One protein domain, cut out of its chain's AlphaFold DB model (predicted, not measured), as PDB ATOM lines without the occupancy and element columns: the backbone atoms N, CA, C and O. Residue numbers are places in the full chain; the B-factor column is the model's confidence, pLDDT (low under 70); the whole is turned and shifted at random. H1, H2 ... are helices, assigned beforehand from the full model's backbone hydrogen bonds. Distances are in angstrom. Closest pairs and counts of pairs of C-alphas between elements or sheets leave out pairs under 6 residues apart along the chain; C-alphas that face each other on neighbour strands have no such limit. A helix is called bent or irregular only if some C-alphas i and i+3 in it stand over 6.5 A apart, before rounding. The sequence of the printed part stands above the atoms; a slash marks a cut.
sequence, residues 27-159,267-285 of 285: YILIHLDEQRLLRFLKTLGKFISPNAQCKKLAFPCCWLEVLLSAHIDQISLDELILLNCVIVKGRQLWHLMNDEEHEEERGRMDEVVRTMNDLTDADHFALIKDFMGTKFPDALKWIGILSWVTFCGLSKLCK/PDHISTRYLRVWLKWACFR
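AT A GLANCE: This is residues 27 to 159 and 267 to 285 of the 285 residues of an uncharacterized protein of Hordeum vulgare subsp. vulgare (UniProt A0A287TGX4). The longest helix, H9, runs through the middle of the domain, with H5 and H10 side by side with it in a three-helix bundle. H4 packs on the last part of H10 with H2 and H3 around it and H1 farther out, while H7 crosses H9 toward its other end and H8 makes a hairpin with H9. The printed part has 152 residues with ten named helices, H1 to H10 in order along the chain, and no named strand: the class is all helix. The whole is compact, with a radius of gyration of the C-alphas of 16.5 A and spans of 44 by 37 by 25 A.

IN THESE COORDINATES: H1 is residues 27 to 31, beginning with C-alpha 27 at (15.448, -8.456, -45.134). H2 is residues 34 to 45, H3 52 to 55, H4 62 to 70, H5 77 to 88 and H6 90 to 97. H7, residues 100 to 117, is 24.8 A long; it is irregular, with C-alphas 101 and 104 8.4 A apart, and has a kink of 39 degrees near residue 107. H8 is residues 121 to 132. H9, residues 136 to 157, is 31.2 A long and begins at C-alpha 136, (34.174, -10.481, -20.037). H10, residues 267 to 283, is 23.8 A long and ends at C-alpha 283, (27.349, -7.881, -16.617).

HOW THE PARTS SIT: H9 is the hub, touching five helices. It touches H10 at a shallow tilt of 16 degrees, opposite ways, closest at the C-alphas of Leu 154 and Pro 267, 5.0 A. It touches H5 at a shallow tilt of 30 degrees, the same way, closest at the C-alphas of Leu 83 and Gly 144, 5.5 A. H7, with residues 109 to 113 alone, touches H9, about perpendicular at 80 degrees; the C-alphas of Val 113 and Val 149 are closest, 5.8 A. H6 and H8 each only just touch H9, with 3 pairs of C-alphas within 8 A; the closest are Trp 94 and Cys 152, 7.3 A, and Phe 131 and Ala 139, 6.1 A. H8 and H9 form a helical hairpin. H6 and H7 touch only at the corner, closest at the C-alphas of Met 97 and Arg 106, 5.9 A. H4 touches residues 276 to 283 of H10, closest at the C-alphas of Leu 67 and Cys 283, 7.4 A. H4 also touches H3, closest at the C-alphas of Cys 54 and Cys 62, 4.7 A. H2, with residues 41 to 45 alone, touches H4, closest at the C-alphas of Gly 45 and Leu 68, 4.4 A. H1 and H2 are close but not clearly touching, with the C-alphas of Leu 29 and Leu 37 7.7 A apart. Every O i to N i+4 pair is within hydrogen-bond range in H1, H2, H4, H5, H6, H8, H9 and H10; in H7 12 of 14 are, and H3 is too short for such a pair.

THE WHOLE: The C-alphas of Tyr 27 and Ala 122 are the two farthest apart, 49.5 A. Residues 160 to 266 are not printed, and C-alphas 159 and 267 are 10.7 A apart across the cut. Of the links that are printed whole, none is long. Mean pLDDT of the printed part is 85.2; residues 132 and 285 are under 70.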
ATOM      1  N   TYR A  27      14.749  -9.343 -44.200       79.19
ATOM      2  CA  TYR A  27      15.448  -8.456 -45.134       79.19
ATOM      3  C   TYR A  27      16.770  -7.952 -44.552       79.19
ATOM      4  O   TYR A  27      17.794  -7.960 -45.235       79.19
ATOM      5  N   ILE A  28      16.777  -7.571 -43.274       78.94
ATOM      6  CA  ILE A  28      18.000  -7.177 -42.571       78.94
ATOM      7  C   ILE A  28      19.011  -8.335 -42.558       78.94
ATOM      8  O   ILE A  28      20.169  -8.133 -42.911       78.94
ATOM      9  N   LEU A  29      18.596  -9.552 -42.210       76.81
ATOM     10  CA  LEU A  29      19.497 -10.707 -42.123       76.81
ATOM     11  C   LEU A  29      20.030 -11.170 -43.487       76.81
ATOM     12  O   LEU A  29      21.188 -11.561 -43.578       76.81
ATOM     13  N   ILE A  30      19.230 -11.084 -44.553       78.75
ATOM     14  CA  ILE A  30      19.649 -11.443 -45.918       78.75
ATOM     15  C   ILE A  30      20.701 -10.460 -46.447       78.75
ATOM     16  O   ILE A  30      21.610 -10.841 -47.185       78.75
ATOM     17  N   HIS A  31      20.583  -9.178 -46.096       77.00
ATOM     18  CA  HIS A  31      21.419  -8.123 -46.669       77.00
ATOM     19  C   HIS A  31      22.658  -7.762 -45.841       77.00
ATOM     20  O   HIS A  31      23.572  -7.106 -46.363       77.00
ATOM     21  N   LEU A  32      22.709  -8.146 -44.565       82.12
ATOM     22  CA  LEU A  32      23.847  -7.869 -43.699       82.12
ATOM     23  C   LEU A  32      24.775  -9.085 -43.610       82.12
ATOM     24  O   LEU A  32      24.427 -10.109 -43.037       82.12
ATOM     25  N   ASP A  33      26.002  -8.922 -44.106       85.44
ATOM     26  CA  ASP A  33      27.112  -9.790 -43.709       85.44
ATOM     27  C   ASP A  33      27.398  -9.666 -42.194       85.44
ATOM     28  O   ASP A  33      26.956  -8.716 -41.535       85.44
ATOM     29  N   GLU A  34      28.165 -10.604 -41.634       85.06
ATOM     30  CA  GLU A  34      28.488 -10.654 -40.198       85.06
ATOM     31  C   GLU A  34      29.035  -9.323 -39.653       85.06
ATOM     32  O   GLU A  34      28.652  -8.868 -38.571       85.06
ATOM     33  N   GLN A  35      29.902  -8.644 -40.414       86.44
ATOM     34  CA  GLN A  35      30.497  -7.380 -39.979       86.44
ATOM     35  C   GLN A  35      29.474  -6.245 -39.963       86.44
ATOM     36  O   GLN A  35      29.498  -5.391 -39.069       86.44
ATOM     37  N   ARG A  36      28.584  -6.201 -40.956       89.50
ATOM     38  CA  ARG A  36      27.499  -5.221 -41.016       89.50
ATOM     39  C   ARG A  36      26.467  -5.473 -39.927       89.50
ATOM     40  O   ARG A  36      26.033  -4.500 -39.313       89.50
ATOM     41  N   LEU A  37      26.136  -6.731 -39.644       88.00
ATOM     42  CA  LEU A  37      25.242  -7.101 -38.550       88.00
ATOM     43  C   LEU A  37      25.828  -6.683 -37.201       88.00
ATOM     44  O   LEU A  37      25.165  -5.990 -36.431       88.00
ATOM     45  N   LEU A  38      27.101  -6.988 -36.941       88.44
ATOM     46  CA  LEU A  38      27.765  -6.553 -35.713       88.44
ATOM     47  C   LEU A  38      27.803  -5.020 -35.598       88.44
ATOM     48  O   LEU A  38      27.557  -4.467 -34.526       88.44
ATOM     49  N   ARG A  39      28.070  -4.306 -36.698       89.81
ATOM     50  CA  ARG A  39      28.051  -2.834 -36.715       89.81
ATOM     51  C   ARG A  39      26.651  -2.281 -36.448       89.81
ATOM     52  O   ARG A  39      26.519  -1.274 -35.747       89.81
ATOM     53  N   PHE A  40      25.624  -2.927 -36.989       89.00
ATOM     54  CA  PHE A  40      24.231  -2.593 -36.726       89.00
ATOM     55  C   PHE A  40      23.904  -2.777 -35.242       89.00
ATOM     56  O   PHE A  40      23.460  -1.824 -34.608       89.00
ATOM     57  N   LEU A  41      24.239  -3.928 -34.655       90.00
ATOM     58  CA  LEU A  41      24.027  -4.215 -33.231       90.00
ATOM     59  C   LEU A  41      24.775  -3.235 -32.316       90.00
ATOM     60  O   LEU A  41      24.193  -2.719 -31.364       90.00
ATOM     61  N   LYS A  42      26.028  -2.888 -32.639       90.56
ATOM     62  CA  LYS A  42      26.796  -1.843 -31.931       90.56
ATOM     63  C   LYS A  42      26.127  -0.478 -31.995       90.56
ATOM     64  O   LYS A  42      26.171   0.291 -31.039       90.56
ATOM     65  N   THR A  43      25.537  -0.151 -33.138       91.12
ATOM     66  CA  THR A  43      24.825   1.117 -33.323       91.12
ATOM     67  C   THR A  43      23.525   1.112 -32.531       91.12
ATOM     68  O   THR A  43      23.259   2.071 -31.815       91.12
ATOM     69  N   LEU A  44      22.774   0.011 -32.583       88.81
ATOM     70  CA  LEU A  44      21.545  -0.193 -31.825       88.81
ATOM     71  C   LEU A  44      21.788  -0.096 -30.314       88.81
ATOM     72  O   LEU A  44      21.044   0.588 -29.618       88.81
ATOM     73  N   GLY A  45      22.876  -0.693 -29.819       89.00
ATOM     74  CA  GLY A  45      23.281  -0.639 -28.414       89.00
ATOM     75  C   GLY A  45      23.390   0.779 -27.849       89.00
ATOM     76  O   GLY A  45      23.022   1.005 -26.700       89.00
ATOM     77  N   LYS A  46      23.782   1.766 -28.669       88.69
ATOM     78  CA  LYS A  46      23.866   3.185 -28.266       88.69
ATOM     79  C   LYS A  46      22.504   3.826 -27.997       88.69
ATOM     80  O   LYS A  46      22.445   4.847 -27.318       88.69
ATOM     81  N   PHE A  47      21.435   3.262 -28.551       88.19
ATOM     82  CA  PHE A  47      20.065   3.738 -28.365       88.19
ATOM     83  C   PHE A  47      19.316   2.962 -27.274       88.19
ATOM     84  O   PHE A  47      18.278   3.420 -26.800       88.19
ATOM     85  N   ILE A  48      19.838   1.807 -26.851       88.81
ATOM     86  CA  ILE A  48      19.239   0.994 -25.793       88.81
ATOM     87  C   ILE A  48      19.644   1.560 -24.430       88.81
ATOM     88  O   ILE A  48      20.822   1.673 -24.100       88.81
ATOM     89  N   SER A  49      18.647   1.861 -23.599       87.50
ATOM     90  CA  SER A  49      18.842   2.228 -22.196       87.50
ATOM     91  C   SER A  49      18.091   1.237 -21.298       87.50
ATOM     92  O   SER A  49      16.887   1.391 -21.085       87.50
ATOM     93  N   PRO A  50      18.767   0.197 -20.762       85.88
ATOM     94  CA  PRO A  50      18.084  -0.824 -19.979       85.88
ATOM     95  C   PRO A  50      17.441  -0.221 -18.733       85.88
ATOM     96  O   PRO A  50      18.108   0.394 -17.889       85.88
ATOM     97  N   ASN A  51      16.137  -0.436 -18.595       88.25
ATOM     98  CA  ASN A  51      15.394  -0.018 -17.415       88.25
ATOM     99  C   ASN A  51      15.759  -0.884 -16.186       88.25
ATOM    100  O   ASN A  51      16.490  -1.876 -16.268       88.25
ATOM    101  N   ALA A  52      15.235  -0.524 -15.012       88.00
ATOM    102  CA  ALA A  52      15.535  -1.237 -13.768       88.00
ATOM    103  C   ALA A  52      15.107  -2.720 -13.780       88.00
ATOM    104  O   ALA A  52      15.726  -3.531 -13.092       88.00
ATOM    105  N   GLN A  53      14.075  -3.088 -14.546       87.25
ATOM    106  CA  GLN A  53      13.621  -4.476 -14.675       87.25
ATOM    107  C   GLN A  53      14.564  -5.287 -15.569       87.25
ATOM    108  O   GLN A  53      14.912  -6.413 -15.215       87.25
ATOM    109  N   CYS A  54      15.073  -4.697 -16.652       86.12
ATOM    110  CA  CYS A  54      16.066  -5.364 -17.488       86.12
ATOM    111  C   CYS A  54      17.436  -5.485 -16.835       86.12
ATOM    112  O   CYS A  54      18.066  -6.530 -16.961       86.12
ATOM    113  N   LYS A  55      17.842  -4.531 -15.990       85.31
ATOM    114  CA  LYS A  55      19.020  -4.717 -15.122       85.31
ATOM    115  C   LYS A  55      18.856  -5.859 -14.113       85.31
ATOM    116  O   LYS A  55      19.834  -6.422 -13.631       85.31
ATOM    117  N   LYS A  56      17.615  -6.223 -13.784       86.19
ATOM    118  CA  LYS A  56      17.299  -7.400 -12.964       86.19
ATOM    119  C   LYS A  56      17.114  -8.678 -13.789       86.19
ATOM    120  O   LYS A  56      16.902  -9.717 -13.175       86.19
ATOM    121  N   LEU A  57      17.210  -8.610 -15.123       84.62
ATOM    122  CA  LEU A  57      16.909  -9.703 -16.058       84.62
ATOM    123  C   LEU A  57      15.524 -10.323 -15.814       84.62
ATOM    124  O   LEU A  57      15.355 -11.542 -15.854       84.62
ATOM    125  N   ALA A  58      14.532  -9.472 -15.529       83.38
ATOM    126  CA  ALA A  58      13.173  -9.913 -15.223       83.38
ATOM    127  C   ALA A  58      12.491 -10.598 -16.420       83.38
ATOM    128  O   ALA A  58      11.723 -11.538 -16.232       83.38
ATOM    129  N   PHE A  59      12.800 -10.157 -17.645       83.19
ATOM    130  CA  PHE A  59      12.220 -10.696 -18.875       83.19
ATOM    131  C   PHE A  59      13.255 -11.461 -19.710       83.19
ATOM    132  O   PHE A  59      14.439 -11.108 -19.675       83.19
ATOM    133  N   PRO A  60      12.826 -12.456 -20.513       77.56
ATOM    134  CA  PRO A  60      13.722 -13.237 -21.363       77.56
ATOM    135  C   PRO A  60      14.554 -12.410 -22.346       77.56
ATOM    136  O   PRO A  60      15.678 -12.791 -22.620       77.56
ATOM    137  N   CYS A  61      14.065 -11.278 -22.862       79.00
ATOM    138  CA  CYS A  61      14.815 -10.451 -23.820       79.00
ATOM    139  C   CYS A  61      15.870  -9.539 -23.169       79.00
ATOM    140  O   CYS A  61      16.788  -9.071 -23.842       79.00
ATOM    141  N   CYS A  62      15.777  -9.300 -21.857       88.12
ATOM    142  CA  CYS A  62      16.589  -8.286 -21.183       88.12
ATOM    143  C   CYS A  62      18.089  -8.598 -21.181       88.12
ATOM    144  O   CYS A  62      18.892  -7.680 -21.029       88.12
ATOM    145  N   TRP A  63      18.487  -9.867 -21.343       87.56
ATOM    146  CA  TRP A  63      19.903 -10.220 -21.431       87.56
ATOM    147  C   TRP A  63      20.569  -9.539 -22.628       87.56
ATOM    148  O   TRP A  63      21.651  -8.972 -22.486       87.56
ATOM    149  N   LEU A  64      19.892  -9.522 -23.778       89.44
ATOM    150  CA  LEU A  64      20.423  -8.942 -25.003       89.44
ATOM    151  C   LEU A  64      20.505  -7.420 -24.881       89.44
ATOM    152  O   LEU A  64      21.525  -6.836 -25.224       89.44
ATOM    153  N   GLU A  65      19.483  -6.775 -24.314       90.38
ATOM    154  CA  GLU A  65      19.499  -5.325 -24.069       90.38
ATOM    155  C   GLU A  65      20.670  -4.894 -23.173       90.38
ATOM    156  O   GLU A  65      21.343  -3.895 -23.442       90.38
ATOM    157  N   VAL A  66      20.940  -5.657 -22.109       89.81
ATOM    158  CA  VAL A  66      22.060  -5.391 -21.197       89.81
ATOM    159  C   VAL A  66      23.400  -5.559 -21.913       89.81
ATOM    160  O   VAL A  66      24.261  -4.687 -21.793       89.81
ATOM    161  N   LEU A  67      23.575  -6.626 -22.697       90.12
ATOM    162  CA  LEU A  67      24.812  -6.846 -23.449       90.12
ATOM    163  C   LEU A  67      25.036  -5.778 -24.521       90.12
ATOM    164  O   LEU A  67      26.131  -5.224 -24.608       90.12
ATOM    165  N   LEU A  68      23.999  -5.453 -25.297       91.06
ATOM    166  CA  LEU A  68      24.082  -4.463 -26.367       91.06
ATOM    167  C   LEU A  68      24.417  -3.064 -25.834       91.06
ATOM    168  O   LEU A  68      25.189  -2.342 -26.456       91.06
ATOM    169  N   SER A  69      23.858  -2.678 -24.688       90.25
ATOM    170  CA  SER A  69      24.065  -1.337 -24.127       90.25
ATOM    171  C   SER A  69      25.391  -1.169 -23.381       90.25
ATOM    172  O   SER A  69      25.998  -0.102 -23.465       90.25
ATOM    173  N   ALA A  70      25.841  -2.185 -22.639       87.00
ATOM    174  CA  ALA A  70      26.984  -2.046 -21.733       87.00
ATOM    175  C   ALA A  70      28.272  -2.703 -22.246       87.00
ATOM    176  O   ALA A  70      29.363  -2.262 -21.888       87.00
ATOM    177  N   HIS A  71      28.163  -3.746 -23.073       87.94
ATOM    178  CA  HIS A  71      29.286  -4.656 -23.323       87.94
ATOM    179  C   HIS A  71      29.554  -4.953 -24.801       87.94
ATOM    180  O   HIS A  71      30.536  -5.617 -25.109       87.94
ATOM    181  N   ILE A  72      28.756  -4.427 -25.733       87.88
ATOM    182  CA  ILE A  72      28.819  -4.769 -27.165       87.88
ATOM    183  C   ILE A  72      30.170  -4.515 -27.842       87.88
ATOM    184  O   ILE A  72      30.480  -5.113 -28.869       87.88
ATOM    185  N   ASP A  73      31.001  -3.637 -27.283       88.00
ATOM    186  CA  ASP A  73      32.342  -3.391 -27.813       88.00
ATOM    187  C   ASP A  73      33.356  -4.477 -27.465       88.00
ATOM    188  O   ASP A  73      34.379  -4.584 -28.140       88.00
ATOM    189  N   GLN A  74      33.056  -5.295 -26.459       88.56
ATOM    190  CA  GLN A  74      33.899  -6.394 -26.008       88.56
ATOM    191  C   GLN A  74      33.476  -7.734 -26.626       88.56
ATOM    192  O   GLN A  74      34.287  -8.650 -26.655       88.56
ATOM    193  N   ILE A  75      32.242  -7.840 -27.129       87.25
ATOM    194  CA  ILE A  75      31.621  -9.105 -27.543       87.25
ATOM    195  C   ILE A  75      31.746  -9.311 -29.060       87.25
ATOM    196  O   ILE A  75      31.530  -8.379 -29.844       87.25
ATOM    197  N   SER A  76      32.062 -10.535 -29.486       88.75
ATOM    198  CA  SER A  76      32.008 -10.937 -30.898       88.75
ATOM    199  C   SER A  76      30.597 -11.351 -31.334       88.75
ATOM    200  O   SER A  76      29.737 -11.685 -30.521       88.75
ATOM    201  N   LEU A  77      30.334 -11.363 -32.644       87.88
ATOM    202  CA  LEU A  77      29.052 -11.862 -33.146       87.88
ATOM    203  C   LEU A  77      28.840 -13.339 -32.769       87.88
ATOM    204  O   LEU A  77      27.751 -13.697 -32.328       87.88
ATOM    205  N   ASP A  78      29.889 -14.160 -32.846       86.75
ATOM    206  CA  ASP A  78      29.845 -15.578 -32.466       86.75
ATOM    207  C   ASP A  78      29.427 -15.778 -31.006       86.75
ATOM    208  O   ASP A  78      28.651 -16.676 -30.697       86.75
ATOM    209  N   GLU A  79      29.903 -14.925 -30.094       86.88
ATOM    210  CA  GLU A  79      29.539 -14.981 -28.674       86.88
ATOM    211  C   GLU A  79      28.063 -14.634 -28.449       86.88
ATOM    212  O   GLU A  79      27.393 -15.277 -27.638       86.88
ATOM    213  N   LEU A  80      27.528 -13.660 -29.193       87.88
ATOM    214  CA  LEU A  80      26.100 -13.332 -29.160       87.88
ATOM    215  C   LEU A  80      25.245 -14.465 -29.726       87.88
ATOM    216  O   LEU A  80      24.208 -14.787 -29.145       87.88
ATOM    217  N   ILE A  81      25.673 -15.068 -30.837       86.56
ATOM    218  CA  ILE A  81      24.980 -16.200 -31.456       86.56
ATOM    219  C   ILE A  81      24.994 -17.394 -30.505       86.56
ATOM    220  O   ILE A  81      23.937 -17.962 -30.256       86.56
ATOM    221  N   LEU A  82      26.145 -17.727 -29.913       86.25
ATOM    222  CA  LEU A  82      26.272 -18.804 -28.931       86.25
ATOM    223  C   LEU A  82      25.288 -18.617 -27.772       86.25
ATOM    224  O   LEU A  82      24.531 -19.531 -27.450       86.25
ATOM    225  N   LEU A  83      25.262 -17.426 -27.166       86.56
ATOM    226  CA  LEU A  83      24.337 -17.128 -26.073       86.56
ATOM    227  C   LEU A  83      22.881 -17.212 -26.529       86.56
ATOM    228  O   LEU A  83      22.068 -17.829 -25.850       86.56
ATOM    229  N   ASN A  84      22.546 -16.652 -27.690       86.94
ATOM    230  CA  ASN A  84      21.193 -16.748 -28.226       86.94
ATOM    231  C   ASN A  84      20.779 -18.209 -28.465       86.94
ATOM    232  O   ASN A  84      19.662 -18.594 -28.122       86.94
ATOM    233  N   CYS A  85      21.686 -19.035 -28.989       85.19
ATOM    234  CA  CYS A  85      21.452 -20.455 -29.208       85.19
ATOM    235  C   CYS A  85      21.142 -21.182 -27.897       85.19
ATOM    236  O   CYS A  85      20.148 -21.895 -27.817       85.19
ATOM    237  N   VAL A  86      21.934 -20.960 -26.848       83.56
ATOM    238  CA  VAL A  86      21.733 -21.644 -25.562       83.56
ATOM    239  C   VAL A  86      20.494 -21.126 -24.822       83.56
ATOM    240  O   VAL A  86      19.753 -21.917 -24.250       83.56
ATOM    241  N   ILE A  87      20.234 -19.815 -24.853       81.38
ATOM    242  CA  ILE A  87      19.154 -19.185 -24.072       81.38
ATOM    243  C   ILE A  87      17.789 -19.348 -24.737       81.38
ATOM    244  O   ILE A  87      16.786 -19.555 -24.062       81.38
ATOM    245  N   VAL A  88      17.730 -19.170 -26.057       83.19
ATOM    246  CA  VAL A  88      16.463 -19.078 -26.800       83.19
ATOM    247  C   VAL A  88      16.183 -20.361 -27.578       83.19
ATOM    248  O   VAL A  88      15.028 -20.682 -27.844       83.19
ATOM    249  N   LYS A  89      17.230 -21.096 -27.965       83.62
ATOM    250  CA  LYS A  89      17.146 -22.225 -28.901       83.62
ATOM    251  C   LYS A  89      17.635 -23.543 -28.295       83.62
ATOM    252  O   LYS A  89      17.834 -24.502 -29.036       83.62
ATOM    253  N   GLY A  90      17.762 -23.623 -26.965       85.06
ATOM    254  CA  GLY A  90      18.310 -24.779 -26.249       85.06
ATOM    255  C   GLY A  90      17.652 -26.107 -26.636       85.06
ATOM    256  O   GLY A  90      18.335 -27.022 -27.092       85.06
ATOM    257  N   ARG A  91      16.316 -26.199 -26.583       87.00
ATOM    258  CA  ARG A  91      15.590 -27.406 -27.034       87.00
ATOM    259  C   ARG A  91      15.852 -27.783 -28.482       87.00
ATOM    260  O   ARG A  91      16.005 -28.955 -28.796       87.00
ATOM    261  N   GLN A  92      15.887 -26.796 -29.371       87.88
ATOM    262  CA  GLN A  92      16.086 -27.038 -30.800       87.88
ATOM    263  C   GLN A  92      17.497 -27.570 -31.051       87.88
ATOM    264  O   GLN A  92      17.662 -28.550 -31.774       87.88
ATOM    265  N   LEU A  93      18.493 -26.999 -30.372       87.19
ATOM    266  CA  LEU A  93      19.861 -27.504 -30.383       87.19
ATOM    267  C   LEU A  93      19.945 -28.923 -29.802       87.19
ATOM    268  O   LEU A  93      20.681 -29.757 -30.317       87.19
ATOM    269  N   TRP A  94      19.164 -29.224 -28.767       88.19
ATOM    270  CA  TRP A  94      19.128 -30.550 -28.152       88.19
ATOM    271  C   TRP A  94      18.518 -31.597 -29.069       88.19
ATOM    272  O   TRP A  94      19.053 -32.696 -29.184       88.19
ATOM    273  N   HIS A  95      17.421 -31.264 -29.744       87.94
ATOM    274  CA  HIS A  95      16.831 -32.136 -30.750       87.94
ATOM    275  C   HIS A  95      17.802 -32.382 -31.902       87.94
ATOM    276  O   HIS A  95      18.023 -33.539 -32.241       87.94
ATOM    277  N   LEU A  96      18.445 -31.326 -32.411       86.56
ATOM    278  CA  LEU A  96      19.465 -31.436 -33.452       86.56
ATOM    279  C   LEU A  96      20.618 -32.352 -33.012       86.56
ATOM    280  O   LEU A  96      20.973 -33.281 -33.717       86.56
ATOM    281  N   MET A  97      21.167 -32.167 -31.809       84.88
ATOM    282  CA  MET A  97      22.270 -33.003 -31.312       84.88
ATOM    283  C   MET A  97      21.903 -34.477 -31.095       84.88
ATOM    284  O   MET A  97      22.782 -35.340 -31.079       84.88
ATOM    285  N   ASN A  98      20.623 -34.778 -30.879       85.44
ATOM    286  CA  ASN A  98      20.152 -36.151 -30.733       85.44
ATOM    287  C   ASN A  98      19.760 -36.796 -32.066       85.44
ATOM    288  O   ASN A  98      19.343 -37.954 -32.058       85.44
ATOM    289  N   ASP A  99      19.922 -36.089 -33.183       89.06
ATOM    290  CA  ASP A  99      19.796 -36.675 -34.512       89.06
ATOM    291  C   ASP A  99      20.938 -37.677 -34.784       89.06
ATOM    292  O   ASP A  99      22.029 -37.604 -34.201       89.06
ATOM    293  N   GLU A 100      20.684 -38.653 -35.655       81.44
ATOM    294  CA  GLU A 100      21.644 -39.708 -35.997       81.44
ATOM    295  C   GLU A 100      22.883 -39.139 -36.702       81.44
ATOM    296  O   GLU A 100      23.987 -39.645 -36.505       81.44
ATOM    297  N   GLU A 101      22.728 -38.036 -37.441       89.31
ATOM    298  CA  GLU A 101      23.819 -37.356 -38.155       89.31
ATOM    299  C   GLU A 101      24.895 -36.773 -37.215       89.31
ATOM    300  O   GLU A 101      26.041 -36.593 -37.622       89.31
ATOM    301  N   HIS A 102      24.563 -36.533 -35.942       85.81
ATOM    302  CA  HIS A 102      25.423 -35.838 -34.976       85.81
ATOM    303  C   HIS A 102      25.956 -36.751 -33.857       85.81
ATOM    304  O   HIS A 102      26.154 -36.323 -32.717       85.81
ATOM    305  N   GLU A 103      26.178 -38.036 -34.154       87.62
ATOM    306  CA  GLU A 103      26.623 -39.022 -33.162       87.62
ATOM    307  C   GLU A 103      27.989 -38.698 -32.529       87.62
ATOM    308  O   GLU A 103      28.150 -38.868 -31.317       87.62
ATOM    309  N   GLU A 104      28.953 -38.182 -33.299       88.56
ATOM    310  CA  GLU A 104      30.269 -37.807 -32.764       88.56
ATOM    311  C   GLU A 104      30.161 -36.608 -31.808       88.56
ATOM    312  O   GLU A 104      30.660 -36.651 -30.679       88.56
ATOM    313  N   GLU A 105      29.466 -35.546 -32.225       87.44
ATOM    314  CA  GLU A 105      29.194 -34.360 -31.409       87.44
ATOM    315  C   GLU A 105      28.481 -34.730 -30.109       87.44
ATOM    316  O   GLU A 105      28.864 -34.249 -29.035       87.44
ATOM    317  N   ARG A 106      27.474 -35.607 -30.199       87.44
ATOM    318  CA  ARG A 106      26.750 -36.138 -29.045       87.44
ATOM    319  C   ARG A 106      27.687 -36.896 -28.112       87.44
ATOM    320  O   ARG A 106      27.685 -36.624 -26.918       87.44
ATOM    321  N   GLY A 107      28.543 -37.774 -28.636       87.69
ATOM    322  CA  GLY A 107      29.535 -38.503 -27.839       87.69
ATOM    323  C   GLY A 107      30.478 -37.580 -27.056       87.69
ATOM    324  O   GLY A 107      30.678 -37.774 -25.855       87.69
ATOM    325  N   ARG A 108      30.993 -36.523 -27.701       87.88
ATOM    326  CA  ARG A 108      31.841 -35.513 -27.038       87.88
ATOM    327  C   ARG A 108      31.081 -34.755 -25.948       87.88
ATOM    328  O   ARG A 108      31.614 -34.519 -24.868       87.88
ATOM    329  N   MET A 109      29.826 -34.391 -26.203       85.62
ATOM    330  CA  MET A 109      28.983 -33.719 -25.209       85.62
ATOM    331  C   MET A 109      28.678 -34.618 -24.009       85.62
ATOM    332  O   MET A 109      28.694 -34.160 -22.869       85.62
ATOM    333  N   ASP A 110      28.432 -35.900 -24.247       87.88
ATOM    334  CA  ASP A 110      28.177 -36.892 -23.207       87.88
ATOM    335  C   ASP A 110      29.372 -37.046 -22.266       87.88
ATOM    336  O   ASP A 110      29.196 -37.108 -21.047       87.88
ATOM    337  N   GLU A 111      30.584 -37.037 -22.821       89.25
ATOM    338  CA  GLU A 111      31.821 -37.031 -22.048       89.25
ATOM    339  C   GLU A 111      31.962 -35.760 -21.199       89.25
ATOM    340  O   GLU A 111      32.293 -35.853 -20.014       89.25
ATOM    341  N   VAL A 112      31.651 -34.587 -21.759       85.88
ATOM    342  CA  VAL A 112      31.687 -33.307 -21.029       85.88
ATOM    343  C   VAL A 112      30.674 -33.294 -19.884       85.88
ATOM    344  O   VAL A 112      31.031 -32.948 -18.759       85.88
ATOM    345  N   VAL A 113      29.429 -33.713 -20.136       85.75
ATOM    346  CA  VAL A 113      28.376 -33.796 -19.109       85.75
ATOM    347  C   VAL A 113      28.790 -34.753 -17.993       85.75
ATOM    348  O   VAL A 113      28.639 -34.421 -16.820       85.75
ATOM    349  N   ARG A 114      29.340 -35.926 -18.335       85.56
ATOM    350  CA  ARG A 114      29.827 -36.889 -17.339       85.56
ATOM    351  C   ARG A 114      30.950 -36.288 -16.499       85.56
ATOM    352  O   ARG A 114      30.854 -36.295 -15.280       85.56
ATOM    353  N   THR A 115      31.949 -35.701 -17.154       84.19
ATOM    354  CA  THR A 115      33.079 -35.054 -16.478       84.19
ATOM    355  C   THR A 115      32.597 -33.977 -15.515       84.19
ATOM    356  O   THR A 115      33.088 -33.909 -14.399       84.19
ATOM    357  N   MET A 116      31.608 -33.171 -15.914       77.25
ATOM    358  CA  MET A 116      31.063 -32.110 -15.070       77.25
ATOM    359  C   MET A 116      30.265 -32.639 -13.870       77.25
ATOM    360  O   MET A 116      30.294 -32.005 -12.823       77.25
ATOM    361  N   ASN A 117      29.596 -33.787 -13.999       77.06
ATOM    362  CA  ASN A 117      28.895 -34.437 -12.885       77.06
ATOM    363  C   ASN A 117      29.847 -35.132 -11.898       77.06
ATOM    364  O   ASN A 117      29.483 -35.319 -10.740       77.06
ATOM    365  N   ASP A 118      31.036 -35.526 -12.355       81.75
ATOM    366  CA  ASP A 118      32.056 -36.182 -11.531       81.75
ATOM    367  C   ASP A 118      32.909 -35.176 -10.728       81.75
ATOM    368  O   ASP A 118      33.713 -35.580  -9.884       81.75
ATOM    369  N   LEU A 119      32.754 -33.869 -10.980       79.12
ATOM    370  CA  LEU A 119      33.463 -32.817 -10.253       79.12
ATOM    371  C   LEU A 119      32.991 -32.742  -8.800       79.12
ATOM    372  O   LEU A 119      31.799 -32.779  -8.498       79.12
ATOM    373  N   THR A 120      33.942 -32.577  -7.881       81.06
ATOM    374  CA  THR A 120      33.607 -32.273  -6.489       81.06
ATOM    375  C   THR A 120      33.212 -30.805  -6.341       81.06
ATOM    376  O   THR A 120      33.571 -29.962  -7.166       81.06
ATOM    377  N   ASP A 121      32.549 -30.455  -5.233       77.00
ATOM    378  CA  ASP A 121      32.269 -29.051  -4.899       77.00
ATOM    379  C   ASP A 121      33.542 -28.192  -4.960       77.00
ATOM    380  O   ASP A 121      33.522 -27.081  -5.484       77.00
ATOM    381  N   ALA A 122      34.676 -28.718  -4.480       80.81
ATOM    382  CA  ALA A 122      35.958 -28.020  -4.510       80.81
ATOM    383  C   ALA A 122      36.444 -27.743  -5.944       80.81
ATOM    384  O   ALA A 122      36.949 -26.649  -6.210       80.81
ATOM    385  N   ASP A 123      36.246 -28.689  -6.864       80.88
ATOM    386  CA  ASP A 123      36.598 -28.521  -8.276       80.88
ATOM    387  C   ASP A 123      35.674 -27.504  -8.955       80.88
ATOM    388  O   ASP A 123      36.141 -26.623  -9.679       80.88
ATOM    389  N   HIS A 124      34.371 -27.546  -8.654       74.69
ATOM    390  CA  HIS A 124      33.422 -26.531  -9.105       74.69
ATOM    391  C   HIS A 124      33.801 -25.132  -8.602       74.69
ATOM    392  O   HIS A 124      33.796 -24.178  -9.382       74.69
ATOM    393  N   PHE A 125      34.184 -24.988  -7.329       75.06
ATOM    394  CA  PHE A 125      34.652 -23.712  -6.782       75.06
ATOM    395  C   PHE A 125      35.954 -23.235  -7.432       75.06
ATOM    396  O   PHE A 125      36.104 -22.033  -7.667       75.06
ATOM    397  N   ALA A 126      36.887 -24.141  -7.734       79.88
ATOM    398  CA  ALA A 126      38.121 -23.807  -8.439       79.88
ATOM    399  C   ALA A 126      37.830 -23.294  -9.857       79.88
ATOM    400  O   ALA A 126      38.293 -22.212 -10.213       79.88
ATOM    401  N   LEU A 127      36.971 -23.990 -10.610       74.81
ATOM    402  CA  LEU A 127      36.524 -23.556 -11.936       74.81
ATOM    403  C   LEU A 127      35.847 -22.185 -11.881       74.81
ATOM    404  O   LEU A 127      36.204 -21.289 -12.639       74.81
ATOM    405  N   ILE A 128      34.924 -21.984 -10.934       72.50
ATOM    406  CA  ILE A 128      34.268 -20.688 -10.718       72.50
ATOM    407  C   ILE A 128      35.305 -19.596 -10.450       72.50
ATOM    408  O   ILE A 128      35.225 -18.517 -11.035       72.50
ATOM    409  N   LYS A 129      36.287 -19.854  -9.582       76.56
ATOM    410  CA  LYS A 129      37.341 -18.891  -9.254       76.56
ATOM    411  C   LYS A 129      38.196 -18.541 -10.470       76.56
ATOM    412  O   LYS A 129      38.510 -17.365 -10.657       76.56
ATOM    413  N   ASP A 130      38.529 -19.524 -11.291       77.00
ATOM    414  CA  ASP A 130      39.280 -19.303 -12.521       77.00
ATOM    415  C   ASP A 130      38.450 -18.482 -13.516       77.00
ATOM    416  O   ASP A 130      38.947 -17.491 -14.056       77.00
ATOM    417  N   PHE A 131      37.148 -18.770 -13.647       70.94
ATOM    418  CA  PHE A 131      36.218 -17.949 -14.429       70.94
ATOM    419  C   PHE A 131      36.134 -16.512 -13.907       70.94
ATOM    420  O   PHE A 131      36.105 -15.577 -14.710       70.94
ATOM    421  N   MET A 132      36.190 -16.297 -12.586       68.75
ATOM    422  CA  MET A 132      36.197 -14.950 -12.005       68.75
ATOM    423  C   MET A 132      37.409 -14.101 -12.419       68.75
ATOM    424  O   MET A 132      37.347 -12.867 -12.335       68.75
ATOM    425  N   GLY A 133      38.502 -14.728 -12.856       72.12
ATOM    426  CA  GLY A 133      39.700 -14.050 -13.354       72.12
ATOM    427  C   GLY A 133      39.675 -13.721 -14.851       72.12
ATOM    428  O   GLY A 133      40.548 -12.988 -15.317       72.12
ATOM    429  N   THR A 134      38.706 -14.244 -15.606       80.38
ATOM    430  CA  THR A 134      38.671 -14.118 -17.073       80.38
ATOM    431  C   THR A 134      38.127 -12.771 -17.551       80.38
ATOM    432  O   THR A 134      37.442 -12.046 -16.824       80.38
ATOM    433  N   LYS A 135      38.455 -12.409 -18.800       85.00
ATOM    434  CA  LYS A 135      37.874 -11.230 -19.453       85.00
ATOM    435  C   LYS A 135      36.394 -11.477 -19.728       85.00
ATOM    436  O   LYS A 135      35.974 -12.613 -19.912       85.00
ATOM    437  N   PHE A 136      35.617 -10.402 -19.819       84.88
ATOM    438  CA  PHE A 136      34.174 -10.481 -20.037       84.88
ATOM    439  C   PHE A 136      33.743 -11.385 -21.219       84.88
ATOM    440  O   PHE A 136      32.842 -12.198 -21.019       84.88
ATOM    441  N   PRO A 137      34.390 -11.346 -22.403       84.56
ATOM    442  CA  PRO A 137      34.015 -12.210 -23.530       84.56
ATOM    443  C   PRO A 137      34.240 -13.700 -23.238       84.56
ATOM    444  O   PRO A 137      33.394 -14.546 -23.526       84.56
ATOM    445  N   ASP A 138      35.352 -14.020 -22.576       85.00
ATOM    446  CA  ASP A 138      35.669 -15.385 -22.162       85.00
ATOM    447  C   ASP A 138      34.683 -15.868 -21.090       85.00
ATOM    448  O   ASP A 138      34.174 -16.985 -21.173       85.00
ATOM    449  N   ALA A 139      34.341 -15.005 -20.128       85.00
ATOM    450  CA  ALA A 139      33.328 -15.296 -19.120       85.00
ATOM    451  C   ALA A 139      31.962 -15.590 -19.762       85.00
ATOM    452  O   ALA A 139      31.298 -16.545 -19.367       85.00
ATOM    453  N   LEU A 140      31.554 -14.829 -20.783       86.12
ATOM    454  CA  LEU A 140      30.306 -15.081 -21.512       86.12
ATOM    455  C   LEU A 140      30.291 -16.444 -22.201       86.12
ATOM    456  O   LEU A 140      29.297 -17.165 -22.090       86.12
ATOM    457  N   LYS A 141      31.385 -16.821 -22.875       85.88
ATOM    458  CA  LYS A 141      31.515 -18.153 -23.482       85.88
ATOM    459  C   LYS A 141      31.346 -19.249 -22.437       85.88
ATOM    460  O   LYS A 141      30.555 -20.166 -22.640       85.88
ATOM    461  N   TRP A 142      32.032 -19.124 -21.301       85.12
ATOM    462  CA  TRP A 142      31.924 -20.082 -20.203       85.12
ATOM    463  C   TRP A 142      30.509 -20.175 -19.640       85.12
ATOM    464  O   TRP A 142      30.013 -21.277 -19.433       85.12
ATOM    465  N   ILE A 143      29.828 -19.045 -19.452       86.00
ATOM    466  CA  ILE A 143      28.436 -19.016 -18.983       86.00
ATOM    467  C   ILE A 143      27.511 -19.740 -19.968       86.00
ATOM    468  O   ILE A 143      26.680 -20.543 -19.541       86.00
ATOM    469  N   GLY A 144      27.676 -19.494 -21.272       87.25
ATOM    470  CA  GLY A 144      26.932 -20.195 -22.318       87.25
ATOM    471  C   GLY A 144      27.178 -21.705 -22.285       87.25
ATOM    472  O   GLY A 144      26.226 -22.479 -22.247       87.25
ATOM    473  N   ILE A 145      28.442 -22.130 -22.213       85.56
ATOM    474  CA  ILE A 145      28.817 -23.553 -22.152       85.56
ATOM    475  C   ILE A 145      28.252 -24.221 -20.893       85.56
ATOM    476  O   ILE A 145      27.626 -25.271 -20.991       85.56
ATOM    477  N   LEU A 146      28.418 -23.618 -19.713       84.31
ATOM    478  CA  LEU A 146      27.928 -24.184 -18.451       84.31
ATOM    479  C   LEU A 146      26.403 -24.318 -18.439       84.31
ATOM    480  O   LEU A 146      25.873 -25.330 -17.980       84.31
ATOM    481  N   SER A 147      25.699 -23.310 -18.957       87.69
ATOM    482  CA  SER A 147      24.246 -23.360 -19.116       87.69
ATOM    483  C   SER A 147      23.826 -24.481 -20.059       87.69
ATOM    484  O   SER A 147      22.919 -25.242 -19.728       87.69
ATOM    485  N   TRP A 148      24.534 -24.641 -21.180       88.69
ATOM    486  CA  TRP A 148      24.272 -25.707 -22.137       88.69
ATOM    487  C   TRP A 148      24.511 -27.101 -21.552       88.69
ATOM    488  O   TRP A 148      23.644 -27.964 -21.637       88.69
ATOM    489  N   VAL A 149      25.644 -27.320 -20.882       88.44
ATOM    490  CA  VAL A 149      25.954 -28.605 -20.235       88.44
ATOM    491  C   VAL A 149      24.926 -28.932 -19.151       88.44
ATOM    492  O   VAL A 149      24.473 -30.073 -19.052       88.44
ATOM    493  N   THR A 150      24.488 -27.922 -18.394       88.31
ATOM    494  CA  THR A 150      23.414 -28.066 -17.402       88.31
ATOM    495  C   THR A 150      22.099 -28.456 -18.075       88.31
ATOM    496  O   THR A 150      21.448 -29.401 -17.637       88.31
ATOM    497  N   PHE A 151      21.726 -27.790 -19.170       91.38
ATOM    498  CA  PHE A 151      20.543 -28.138 -19.957       91.38
ATOM    499  C   PHE A 151      20.593 -29.595 -20.451       91.38
ATOM    500  O   PHE A 151      19.628 -30.342 -20.278       91.38
ATOM    501  N   CYS A 152      21.725 -30.028 -21.012       90.44
ATOM    502  CA  CYS A 152      21.932 -31.397 -21.487       90.44
ATOM    503  C   CYS A 152      21.812 -32.423 -20.351       90.44
ATOM    504  O   CYS A 152      21.133 -33.440 -20.494       90.44
ATOM    505  N   GLY A 153      22.453 -32.156 -19.209       89.69
ATOM    506  CA  GLY A 153      22.372 -33.009 -18.025       89.69
ATOM    507  C   GLY A 153      20.934 -33.151 -17.526       89.69
ATOM    508  O   GLY A 153      20.442 -34.266 -17.356       89.69
ATOM    509  N   LEU A 154      20.224 -32.029 -17.387       90.50
ATOM    510  CA  LEU A 154      18.820 -32.005 -16.975       90.50
ATOM    511  C   LEU A 154      17.913 -32.738 -17.962       90.50
ATOM    512  O   LEU A 154      17.066 -33.511 -17.528       90.50
ATOM    513  N   SER A 155      18.124 -32.569 -19.267       90.19
ATOM    514  CA  SER A 155      17.342 -33.249 -20.310       90.19
ATOM    515  C   SER A 155      17.509 -34.771 -20.273       90.19
ATOM    516  O   SER A 155      16.584 -35.513 -20.597       90.19
ATOM    517  N   LYS A 156      18.674 -35.266 -19.839       88.31
ATOM    518  CA  LYS A 156      18.902 -36.706 -19.633       88.31
ATOM    519  C   LYS A 156      18.335 -37.224 -18.315       88.31
ATOM    520  O   LYS A 156      17.960 -38.397 -18.253       88.31
ATOM    521  N   LEU A 157      18.320 -36.388 -17.278       88.19
ATOM    522  CA  LEU A 157      17.826 -36.736 -15.946       88.19
ATOM    523  C   LEU A 157      16.294 -36.713 -15.881       88.19
ATOM    524  O   LEU A 157      15.702 -37.632 -15.323       88.19
ATOM    525  N   CYS A 158      15.654 -35.708 -16.481       88.56
ATOM    526  CA  CYS A 158      14.211 -35.473 -16.426       88.56
ATOM    527  C   CYS A 158      13.463 -36.381 -17.415       88.56
ATOM    528  O   CYS A 158      13.026 -35.945 -18.476       88.56
ATOM    529  N   LYS A 159      13.327 -37.668 -17.078       87.38
ATOM    530  CA  LYS A 159      12.625 -38.670 -17.911       87.38
ATOM    531  C   LYS A 159      11.264 -39.079 -17.360       87.38
ATOM    532  O   LYS A 159      10.419 -39.581 -18.095       87.38
ATOM    533  N   PRO A 267      14.164 -28.655 -17.962       91.31
ATOM    534  CA  PRO A 267      15.545 -28.422 -18.363       91.31
ATOM    535  C   PRO A 267      15.807 -26.977 -18.795       91.31
ATOM    536  O   PRO A 267      16.774 -26.383 -18.317       91.31
ATOM    537  N   ASP A 268      14.937 -26.391 -19.629       89.62
ATOM    538  CA  ASP A 268      15.065 -24.995 -20.070       89.62
ATOM    539  C   ASP A 268      14.923 -24.024 -18.910       89.62
ATOM    540  O   ASP A 268      15.700 -23.076 -18.791       89.62
ATOM    541  N   HIS A 269      13.928 -24.239 -18.051       88.88
ATOM    542  CA  HIS A 269      13.639 -23.330 -16.951       88.88
ATOM    543  C   HIS A 269      14.819 -23.221 -15.983       88.88
ATOM    544  O   HIS A 269      15.291 -22.123 -15.666       88.88
ATOM    545  N   ILE A 270      15.346 -24.366 -15.542       89.06
ATOM    546  CA  ILE A 270      16.449 -24.408 -14.578       89.06
ATOM    547  C   ILE A 270      17.755 -23.922 -15.225       89.06
ATOM    548  O   ILE A 270      18.455 -23.102 -14.620       89.06
ATOM    549  N   SER A 271      18.078 -24.361 -16.449       89.38
ATOM    550  CA  SER A 271      19.309 -23.937 -17.134       89.38
ATOM    551  C   SER A 271      19.308 -22.436 -17.445       89.38
ATOM    552  O   SER A 271      20.322 -21.758 -17.245       89.38
ATOM    553  N   THR A 272      18.156 -21.888 -17.848       87.81
ATOM    554  CA  THR A 272      17.966 -20.457 -18.104       87.81
ATOM    555  C   THR A 272      18.103 -19.661 -16.820       87.81
ATOM    556  O   THR A 272      18.721 -18.594 -16.817       87.81
ATOM    557  N   ARG A 273      17.561 -20.157 -15.701       85.75
ATOM    558  CA  ARG A 273      17.721 -19.494 -14.404       85.75
ATOM    559  C   ARG A 273      19.186 -19.426 -13.995       85.75
ATOM    560  O   ARG A 273      19.643 -18.348 -13.611       85.75
ATOM    561  N   TYR A 274      19.915 -20.535 -14.109       84.81
ATOM    562  CA  TYR A 274      21.348 -20.578 -13.818       84.81
ATOM    563  C   TYR A 274      22.097 -19.548 -14.668       84.81
ATOM    564  O   TYR A 274      22.798 -18.685 -14.136       84.81
ATOM    565  N   LEU A 275      21.851 -19.546 -15.978       86.94
ATOM    566  CA  LEU A 275      22.454 -18.582 -16.885       86.94
ATOM    567  C   LEU A 275      22.117 -17.135 -16.521       86.94
ATOM    568  O   LEU A 275      23.015 -16.300 -16.504       86.94
ATOM    569  N   ARG A 276      20.861 -16.810 -16.191       86.31
ATOM    570  CA  ARG A 276      20.480 -15.443 -15.792       86.31
ATOM    571  C   ARG A 276      21.243 -14.982 -14.555       86.31
ATOM    572  O   ARG A 276      21.673 -13.831 -14.512       86.31
ATOM    573  N   VAL A 277      21.427 -15.853 -13.564       86.56
ATOM    574  CA  VAL A 277      22.195 -15.531 -12.351       86.56
ATOM    575  C   VAL A 277      23.644 -15.200 -12.709       86.56
ATOM    576  O   VAL A 277      24.140 -14.138 -12.324       86.56
ATOM    577  N   TRP A 278      24.296 -16.051 -13.500       86.19
ATOM    578  CA  TRP A 278      25.689 -15.845 -13.900       86.19
ATOM    579  C   TRP A 278      25.884 -14.664 -14.837       86.19
ATOM    580  O   TRP A 278      26.835 -13.900 -14.686       86.19
ATOM    581  N   LEU A 279      24.963 -14.461 -15.772       86.56
ATOM    582  CA  LEU A 279      25.019 -13.339 -16.691       86.56
ATOM    583  C   LEU A 279      24.832 -12.015 -15.954       86.56
ATOM    584  O   LEU A 279      25.553 -11.057 -16.223       86.56
ATOM    585  N   LYS A 280      23.904 -11.961 -14.990       86.19
ATOM    586  CA  LYS A 280      23.738 -10.795 -14.120       86.19
ATOM    587  C   LYS A 280      25.026 -10.501 -13.358       86.19
ATOM    588  O   LYS A 280      25.439  -9.349 -13.293       86.19
ATOM    589  N   TRP A 281      25.664 -11.532 -12.812       84.50
ATOM    590  CA  TRP A 281      26.949 -11.386 -12.137       84.50
ATOM    591  C   TRP A 281      28.037 -10.849 -13.083       84.50
ATOM    592  O   TRP A 281      28.702  -9.875 -12.745       84.50
ATOM    593  N   ALA A 282      28.171 -11.404 -14.291       84.12
ATOM    594  CA  ALA A 282      29.187 -10.979 -15.254       84.12
ATOM    595  C   ALA A 282      28.954  -9.551 -15.777       84.12
ATOM    596  O   ALA A 282      29.904  -8.792 -15.951       84.12
ATOM    597  N   CYS A 283      27.696  -9.174 -16.023       83.19
ATOM    598  CA  CYS A 283      27.349  -7.881 -16.617       83.19
ATOM    599  C   CYS A 283      27.392  -6.712 -15.628       83.19
ATOM    600  O   CYS A 283      27.550  -5.573 -16.069       83.19
ATOM    601  N   PHE A 284      27.202  -6.974 -14.332       81.94
ATOM    602  CA  PHE A 284      27.074  -5.952 -13.285       81.94
ATOM    603  C   PHE A 284      28.125  -6.093 -12.175       81.94
ATOM    604  O   PHE A 284      27.859  -5.702 -11.037       81.94
ATOM    605  N   ARG A 285      29.282  -6.675 -12.507       65.06
ATOM    606  CA  ARG A 285      30.459  -6.731 -11.633       65.06
ATOM    607  C   ARG A 285      30.931  -5.340 -11.211       65.06
ATOM    608  O   ARG A 285      30.875  -4.414 -12.050       65.06
TER     609      ARG A 285